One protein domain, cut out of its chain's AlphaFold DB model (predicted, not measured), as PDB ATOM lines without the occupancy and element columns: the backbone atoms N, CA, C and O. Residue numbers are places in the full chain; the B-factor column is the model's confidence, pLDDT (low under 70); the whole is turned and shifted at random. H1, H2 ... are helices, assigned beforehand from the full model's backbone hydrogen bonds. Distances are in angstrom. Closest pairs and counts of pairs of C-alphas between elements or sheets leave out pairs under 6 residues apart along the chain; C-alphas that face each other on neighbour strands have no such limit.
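AT A GLANCE: This is residues 4 to 70 of the 73 residues of an uncharacterized protein of Bacillus glycinifermentans (UniProt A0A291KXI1). Two long helices, H1 and H2, run the same way and overlap side by side for only part of their length, while residues 26 to 39 fold back between them as a loop and short H3 prolongs the far end. Residues 4 to 11 and 52 to 70 stick out. The printed part has 67 residues with three named helices, no named strand: all helix, extended, radius of gyration of the C-alphas 17.3 A, flat, spanning 58 by 33 by 15 A.

IN THESE COORDINATES: H1, residues 4 to 25, runs 32.0 A from C-alpha 4 at (251.266, 261.956, 235.762). H2, residues 40 to 58, runs 27.1 A. H3, residues 61 to 68, ends with C-alpha 68 at (209.902, 227.408, 217.018).

HOW THE PARTS SIT: H1 touches H2 with residues 15 to 23 alone, H2 touching with 40 to 47 alone; their closest C-alphas, Ala 23 and Ile 47, are 6.0 A apart. The tilt is shallow, 33 degrees, only just short of steep. H3 is apart from H1 and meets H2 only through their link. Every O i to N i+4 pair is within hydrogen-bond range in H1 and H2; in H3, 1 of 4, and 1 of 5 O i to N i+3 pairs.

THE WHOLE: The farthest C-alphas, Glu 5 and Lys 70, are 58.3 A apart. The printed part has no cut. The H1 to H2 link is long. Residues 60 to 70 have pLDDT under 70.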
ATOM      1  N   GLU A   4     251.530 263.119 236.616       92.38
ATOM      2  CA  GLU A   4     251.266 261.956 235.762       92.38
ATOM      3  C   GLU A   4     251.375 260.639 236.542       92.38
ATOM      4  O   GLU A   4     250.481 259.808 236.447       92.38
ATOM      5  N   GLU A   5     252.405 260.483 237.383       90.94
ATOM      6  CA  GLU A   5     252.566 259.303 238.250       90.94
ATOM      7  C   GLU A   5     251.418 259.169 239.267       90.94
ATOM      8  O   GLU A   5     251.005 258.059 239.602       90.94
ATOM      9  N   PHE A   6     250.902 260.293 239.777       94.12
ATOM     10  CA  PHE A   6     249.745 260.296 240.674       94.12
ATOM     11  C   PHE A   6     248.455 259.930 239.934       94.12
ATOM     12  O   PHE A   6     247.711 259.075 240.410       94.12
ATOM     13  N   ASP A   7     248.207 260.555 238.781       94.69
ATOM     14  CA  ASP A   7     247.011 260.326 237.970       94.69
ATOM     15  C   ASP A   7     246.959 258.856 237.501       94.69
ATOM     16  O   ASP A   7     245.929 258.202 237.643       94.69
ATOM     17  N   GLU A   8     248.083 258.287 237.049       93.50
ATOM     18  CA  GLU A   8     248.180 256.869 236.670       93.50
ATOM     19  C   GLU A   8     247.913 255.931 237.858       93.50
ATOM     20  O   GLU A   8     247.140 254.975 237.744       93.50
ATOM     21  N   GLY A   9     248.507 256.217 239.020       94.38
ATOM     22  CA  GLY A   9     248.266 255.441 240.238       94.38
ATOM     23  C   GLY A   9     246.806 255.503 240.701       94.38
ATOM     24  O   GLY A   9     246.247 254.492 241.133       94.38
ATOM     25  N   TYR A  10     246.171 256.669 240.580       94.25
ATOM     26  CA  TYR A  10     244.771 256.872 240.944       94.25
ATOM     27  C   TYR A  10     243.813 256.134 240.000       94.25
ATOM     28  O   TYR A  10     242.888 255.466 240.466       94.25
ATOM     29  N   GLU A  11     244.061 256.166 238.689       95.81
ATOM     30  CA  GLU A  11     243.274 255.397 237.719       95.81
ATOM     31  C   GLU A  11     243.422 253.884 237.935       95.81
ATOM     32  O   GLU A  11     242.433 253.147 237.888       95.81
ATOM     33  N   ASN A  12     244.630 253.409 238.256       95.12
ATOM     34  CA  ASN A  12     244.855 252.004 238.595       95.12
ATOM     35  C   ASN A  12     244.069 251.570 239.844       95.12
ATOM     36  O   ASN A  12     243.473 250.490 239.859       95.12
ATOM     37  N   TYR A  13     244.026 252.426 240.867       96.06
ATOM     38  CA  TYR A  13     243.228 252.199 242.071       96.06
ATOM     39  C   TYR A  13     241.729 252.108 241.751       96.06
ATOM     40  O   TYR A  13     241.073 251.153 242.167       96.06
ATOM     41  N   ILE A  14     241.190 253.041 240.956       97.62
ATOM     42  CA  ILE A  14     239.776 253.015 240.542       97.62
ATOM     43  C   ILE A  14     239.454 251.733 239.773       97.62
ATOM     44  O   ILE A  14     238.413 251.111 240.004       97.62
ATOM     45  N   GLU A  15     240.321 251.332 238.842       97.06
ATOM     46  CA  GLU A  15     240.146 250.089 238.095       97.06
ATOM     47  C   GLU A  15     240.096 248.882 239.038       97.06
ATOM     48  O   GLU A  15     239.210 248.036 238.905       97.06
ATOM     49  N   ARG A  16     241.022 248.814 239.999       97.12
ATOM     50  CA  ARG A  16     241.089 247.721 240.969       97.12
ATOM     51  C   ARG A  16     239.801 247.601 241.780       97.12
ATOM     52  O   ARG A  16     239.249 246.505 241.852       97.12
ATOM     53  N   GLU A  17     239.295 248.705 242.323       97.69
ATOM     54  CA  GLU A  17     238.054 248.705 243.111       97.69
ATOM     55  C   GLU A  17     236.865 248.192 242.287       97.69
ATOM     56  O   GLU A  17     236.131 247.313 242.735       97.69
ATOM     57  N   ARG A  18     236.728 248.649 241.033       97.56
ATOM     58  CA  ARG A  18     235.663 248.185 240.121       97.56
ATOM     59  C   ARG A  18     235.769 246.696 239.805       97.56
ATOM     60  O   ARG A  18     234.753 246.012 239.688       97.56
ATOM     61  N   LEU A  19     236.988 246.187 239.632       97.50
ATOM     62  CA  LEU A  19     237.220 244.767 239.374       97.50
ATOM     63  C   LEU A  19     236.860 243.911 240.587       97.50
ATOM     64  O   LEU A  19     236.197 242.891 240.419       97.50
ATOM     65  N   ILE A  20     237.257 244.325 241.791       95.25
ATOM     66  CA  ILE A  20     236.918 243.618 243.032       95.25
ATOM     67  C   ILE A  20     235.407 243.645 243.263       95.25
ATOM     68  O   ILE A  20     234.821 242.606 243.564       95.25
ATOM     69  N   GLU A  21     234.759 244.796 243.076       95.06
ATOM     70  CA  GLU A  21     233.305 244.936 243.196       95.06
ATOM     71  C   GLU A  21     232.572 243.986 242.238       95.06
ATOM     72  O   GLU A  21     231.711 243.215 242.666       95.06
ATOM     73  N   LYS A  22     232.969 243.965 240.959       95.31
ATOM     74  CA  LYS A  22     232.388 243.051 239.968       95.31
ATOM     75  C   LYS A  22     232.680 241.587 240.290       95.31
ATOM     76  O   LYS A  22     231.799 240.755 240.152       95.31
ATOM     77  N   ALA A  23     233.885 241.239 240.730       93.19
ATOM     78  CA  ALA A  23     234.210 239.857 241.083       93.19
ATOM     79  C   ALA A  23     233.401 239.364 242.297       93.19
ATOM     80  O   ALA A  23     232.945 238.220 242.324       93.19
ATOM     81  N   ARG A  24     233.162 240.244 243.278       91.06
ATOM     82  CA  ARG A  24     232.342 239.955 244.462       91.06
ATOM     83  C   ARG A  24     230.866 239.744 244.145       91.06
ATOM     84  O   ARG A  24     230.215 239.034 244.904       91.06
ATOM     85  N   SER A  25     230.336 240.287 243.049       91.81
ATOM     86  CA  SER A  25     228.940 240.023 242.665       91.81
ATOM     87  C   SER A  25     228.694 238.554 242.293       91.81
ATOM     88  O   SER A  25     227.565 238.082 242.401       91.81
ATOM     89  N   PHE A  26     229.749 237.816 241.931       86.62
ATOM     90  CA  PHE A  26     229.712 236.373 241.683       86.62
ATOM     91  C   PHE A  26     230.122 235.531 242.904       86.62
ATOM     92  O   PHE A  26     230.107 234.302 242.843       86.62
ATOM     93  N   HIS A  27     230.536 236.168 244.005       85.06
ATOM     94  CA  HIS A  27     231.054 235.480 245.182       85.06
ATOM     95  C   HIS A  27     229.927 234.866 246.016       85.06
ATOM     96  O   HIS A  27     228.930 235.516 246.329       85.06
ATOM     97  N   VAL A  28     230.133 233.625 246.453       82.69
ATOM     98  CA  VAL A  28     229.261 232.947 247.415       82.69
ATOM     99  C   VAL A  28     229.987 232.917 248.760       82.69
ATOM    100  O   VAL A  28     231.126 232.460 248.798       82.69
ATOM    101  N   PRO A  29     229.377 233.356 249.876       82.25
ATOM    102  CA  PRO A  29     230.045 233.362 251.175       82.25
ATOM    103  C   PRO A  29     230.690 232.012 251.519       82.25
ATOM    104  O   PRO A  29     230.036 230.971 251.478       82.25
ATOM    105  N   GLY A  30     231.980 232.032 251.864       82.31
ATOM    106  CA  GLY A  30     232.757 230.824 252.170       82.31
ATOM    107  C   GLY A  30     233.282 230.061 250.946       82.31
ATOM    108  O   GLY A  30     233.966 229.054 251.118       82.31
ATOM    109  N   HIS A  31     233.019 230.540 249.728       83.12
ATOM    110  CA  HIS A  31     233.457 229.924 248.478       83.12
ATOM    111  C   HIS A  31     234.005 230.953 247.485       83.12
ATOM    112  O   HIS A  31     233.442 232.020 247.279       83.12
ATOM    113  N   GLY A  32     235.081 230.594 246.793       80.62
ATOM    114  CA  GLY A  32     235.664 231.407 245.729       80.62
ATOM    115  C   GLY A  32     237.042 231.974 246.076       80.62
ATOM    116  O   GLY A  32     237.559 231.725 247.166       80.62
ATOM    117  N   PRO A  33     237.666 232.680 245.123       88.94
ATOM    118  CA  PRO A  33     239.019 233.194 245.273       88.94
ATOM    119  C   PRO A  33     239.082 234.361 246.256       88.94
ATOM    120  O   PRO A  33     238.133 235.131 246.404       88.94
ATOM    121  N   ASP A  34     240.252 234.538 246.858       91.06
ATOM    122  CA  ASP A  34     240.578 235.753 247.589       91.06
ATOM    123  C   ASP A  34     241.025 236.851 246.611       91.06
ATOM    124  O   ASP A  34     242.205 236.972 246.270       91.06
ATOM    125  N   PHE A  35     240.059 237.638 246.132       91.06
ATOM    126  CA  PHE A  35     240.293 238.701 245.149       91.06
ATOM    127  C   PHE A  35     241.228 239.808 245.649       91.06
ATOM    128  O   PHE A  35     241.860 240.475 244.831       91.06
ATOM    129  N   GLU A  36     241.366 239.988 246.967       90.56
ATOM    130  CA  GLU A  36     242.279 240.990 247.528       90.56
ATOM    131  C   GLU A  36     243.740 240.645 247.242       90.56
ATOM    132  O   GLU A  36     244.560 241.531 247.008       90.56
ATOM    133  N   ASN A  37     244.061 239.354 247.166       93.50
ATOM    134  CA  ASN A  37     245.410 238.867 246.895       93.50
ATOM    135  C   ASN A  37     245.676 238.582 245.404       93.50
ATOM    136  O   ASN A  37     246.716 238.021 245.064       93.50
ATOM    137  N   MET A  38     244.771 238.991 244.508       95.12
ATOM    138  CA  MET A  38     244.914 238.838 243.056       95.12
ATOM    139  C   MET A  38     245.310 240.153 242.373       95.12
ATOM    140  O   MET A  38     244.932 241.257 242.783       95.12
ATOM    141  N   THR A  39     246.045 240.034 241.267       96.94
ATOM    142  CA  THR A  39     246.322 241.150 240.352       96.94
ATOM    143  C   THR A  39     245.087 241.503 239.517       96.94
ATOM    144  O   THR A  39     244.238 240.650 239.246       96.94
ATOM    145  N   ASN A  40     245.013 242.737 239.001       97.31
ATOM    146  CA  ASN A  40     243.919 243.163 238.112       97.31
ATOM    147  C   ASN A  40     243.745 242.217 236.906       97.31
ATOM    148  O   ASN A  40     242.623 241.952 236.475       97.31
ATOM    149  N   VAL A  41     244.844 241.676 236.365       97.62
ATOM    150  CA  VAL A  41     244.812 240.730 235.238       97.62
ATOM    151  C   VAL A  41     244.143 239.417 235.631       97.62
ATOM    152  O   VAL A  41     243.326 238.893 234.872       97.62
ATOM    153  N   GLU A  42     244.467 238.880 236.802       97.25
ATOM    154  CA  GLU A  42     243.881 237.631 237.287       97.25
ATOM    155  C   GLU A  42     242.395 237.804 237.608       97.25
ATOM    156  O   GLU A  42     241.595 236.950 237.227       97.25
ATOM    157  N   ILE A  43     242.004 238.933 238.213       96.44
ATOM    158  CA  ILE A  43     240.593 239.243 238.484       96.44
ATOM    159  C   ILE A  43     239.801 239.328 237.171       96.44
ATOM    160  O   ILE A  43     238.753 238.697 237.042       96.44
ATOM    161  N   LYS A  44     240.325 240.022 236.149       97.62
ATOM    162  CA  LYS A  44     239.696 240.090 234.814       97.62
ATOM    163  C   LYS A  44     239.517 238.713 234.180       97.62
ATOM    164  O   LYS A  44     238.461 238.436 233.616       97.62
ATOM    165  N   ARG A  45     240.536 237.848 234.260       97.31
ATOM    166  CA  ARG A  45     240.449 236.473 233.736       97.31
ATOM    167  C   ARG A  45     239.389 235.661 234.466       97.31
ATOM    168  O   ARG A  45     238.653 234.929 233.815       97.31
ATOM    169  N   HIS A  46     239.298 235.805 235.786       94.81
ATOM    170  CA  HIS A  46     238.300 235.101 236.581       94.81
ATOM    171  C   HIS A  46     236.872 235.551 236.246       94.81
ATOM    172  O   HIS A  46     236.019 234.709 235.993       94.81
ATOM    173  N   ILE A  47     236.635 236.866 236.164       96.00
ATOM    174  CA  ILE A  47     235.340 237.428 235.743       96.00
ATOM    175  C   ILE A  47     234.947 236.881 234.369       96.00
ATOM    176  O   ILE A  47     233.848 236.361 234.212       96.00
ATOM    177  N   LYS A  48     235.866 236.937 233.398       96.62
ATOM    178  CA  LYS A  48     235.618 236.445 232.041       96.62
ATOM    179  C   LYS A  48     235.252 234.958 232.025       96.62
ATOM    180  O   LYS A  48     234.305 234.577 231.352       96.62
ATOM    181  N   PHE A  49     235.970 234.133 232.787       95.06
ATOM    182  CA  PHE A  49     235.671 232.705 232.902       95.06
ATOM    183  C   PHE A  49     234.252 232.449 233.434       95.06
ATOM    184  O   PHE A  49     233.559 231.564 232.933       95.06
ATOM    185  N   ILE A  50     233.811 233.223 234.431       93.19
ATOM    186  CA  ILE A  50     232.449 233.117 234.967       93.19
ATOM    187  C   ILE A  50     231.431 233.520 233.900       93.19
ATOM    188  O   ILE A  50     230.505 232.759 233.642       93.19
ATOM    189  N   GLU A  51     231.612 234.674 233.254       94.38
ATOM    190  CA  GLU A  51     230.701 235.171 232.212       94.38
ATOM    191  C   GLU A  51     230.551 234.172 231.055       94.38
ATOM    192  O   GLU A  51     229.427 233.834 230.690       94.38
ATOM    193  N   GLU A  52     231.659 233.622 230.551       95.31
ATOM    194  CA  GLU A  52     231.647 232.586 229.508       95.31
ATOM    195  C   GLU A  52     230.958 231.301 229.991       95.31
ATOM    196  O   GLU A  52     230.240 230.657 229.230       95.31
ATOM    197  N   SER A  53     231.129 230.926 231.263       93.44
ATOM    198  CA  SER A  53     230.448 229.758 231.836       93.44
ATOM    199  C   SER A  53     228.931 229.949 231.897       93.44
ATOM    200  O   SER A  53     228.191 229.013 231.604       93.44
ATOM    201  N   PHE A  54     228.461 231.152 232.240       91.12
ATOM    202  CA  PHE A  54     227.036 231.492 232.192       91.12
ATOM    203  C   PHE A  54     226.506 231.498 230.754       91.12
ATOM    204  O   PHE A  54     225.446 230.933 230.502       91.12
ATOM    205  N   GLU A  55     227.242 232.082 229.808       92.31
ATOM    206  CA  GLU A  55     226.857 232.086 228.393       92.31
ATOM    207  C   GLU A  55     226.751 230.663 227.829       92.31
ATOM    208  O   GLU A  55     225.774 230.342 227.164       92.31
ATOM    209  N   MET A  56     227.694 229.774 228.144       90.75
ATOM    210  CA  MET A  56     227.611 228.371 227.723       90.75
ATOM    211  C   MET A  56     226.445 227.623 228.381       90.75
ATOM    212  O   MET A  56     225.853 226.754 227.752       90.75
ATOM    213  N   ALA A  57     226.122 227.928 229.640       91.25
ATOM    214  CA  ALA A  57     225.071 227.227 230.378       91.25
ATOM    215  C   ALA A  57     223.649 227.689 230.018       91.25
ATOM    216  O   ALA A  57     222.720 226.895 230.135       91.25
ATOM    217  N   PHE A  58     223.476 228.952 229.621       88.94
ATOM    218  CA  PHE A  58     222.157 229.574 229.429       88.94
ATOM    219  C   PHE A  58     221.969 230.243 228.057       88.94
ATOM    220  O   PHE A  58     220.878 230.707 227.751       88.94
ATOM    221  N   GLY A  59     223.011 230.328 227.228       79.62
ATOM    222  CA  GLY A  59     222.976 231.028 225.938       79.62
ATOM    223  C   GLY A  59     222.466 230.196 224.757       79.62
ATOM    224  O   GLY A  59     222.244 230.753 223.681       79.62
ATOM    225  N   GLU A  60     222.283 228.881 224.917       66.44
ATOM    226  CA  GLU A  60     221.752 228.010 223.855       66.44
ATOM    227  C   GLU A  60     220.208 227.977 223.808       66.44
ATOM    228  O   GLU A  60     219.650 227.829 222.719       66.44
ATOM    229  N   ASP A  61     219.516 228.251 224.922       57.69
ATOM    230  CA  ASP A  61     218.041 228.237 225.002       57.69
ATOM    231  C   ASP A  61     217.363 229.376 224.204       57.69
ATOM    232  O   ASP A  61     216.224 229.240 223.751       57.69
ATOM    233  N   ASP A  62     218.066 230.483 223.939       54.84
ATOM    234  CA  ASP A  62     217.529 231.623 223.172       54.84
ATOM    235  C   ASP A  62     217.495 231.381 221.648       54.84
ATOM    236  O   ASP A  62     216.843 232.124 220.905       54.84
ATOM    237  N   LYS A  63     218.182 230.348 221.135       54.72
ATOM    238  CA  LYS A  63     218.211 230.053 219.687       54.72
ATOM    239  C   LYS A  63     217.117 229.089 219.245       54.72
ATOM    240  O   LYS A  63     216.645 229.219 218.116       54.72
ATOM    241  N   GLU A  64     216.691 228.171 220.108       51.84
ATOM    242  CA  GLU A  64     215.621 227.214 219.794       51.84
ATOM    243  C   GLU A  64     214.223 227.852 219.900       51.84
ATOM    244  O   GLU A  64     213.364 227.604 219.048       51.84
ATOM    245  N   ALA A  65     214.018 228.770 220.853       52.09
ATOM    246  CA  ALA A  65     212.762 229.516 220.990       52.09
ATOM    247  C   ALA A  65     212.459 230.410 219.767       52.09
ATOM    248  O   ALA A  65     211.315 230.496 219.323       52.09
ATOM    249  N   ALA A  66     213.484 231.013 219.155       51.44
ATOM    250  CA  ALA A  66     213.329 231.850 217.961       51.44
ATOM    251  C   ALA A  66     213.107 231.054 216.657       51.44
ATOM    252  O   ALA A  66     212.659 231.623 215.654       51.44
ATOM    253  N   SER A  67     213.437 229.756 216.636       51.47
ATOM    254  CA  SER A  67     213.130 228.866 215.507       51.47
ATOM    255  C   SER A  67     211.742 228.236 215.601       51.47
ATOM    256  O   SER A  67     211.115 228.043 214.563       51.47
ATOM    257  N   ALA A  68     211.232 227.986 216.811       53.97
ATOM    258  CA  ALA A  68     209.902 227.408 217.018       53.97
ATOM    259  C   ALA A  68     208.755 228.383 216.673       53.97
ATOM    260  O   ALA A  68     207.725 227.954 216.166       53.97
ATOM    261  N   GLU A  69     208.936 229.698 216.844       52.78
ATOM    262  CA  GLU A  69     207.925 230.698 216.440       52.78
ATOM    263  C   GLU A  69     207.829 230.923 214.918       52.78
ATOM    264  O   GLU A  69     206.885 231.557 214.445       52.78
ATOM    265  N   LYS A  70     208.784 230.423 214.121       54.28
ATOM    266  CA  LYS A  70     208.793 230.610 212.656       54.28
ATOM    267  C   LYS A  70     208.175 229.459 211.866       54.28
ATOM    268  O   LYS A  70     208.026 229.601 210.657       54.28
TER     269      LYS A  70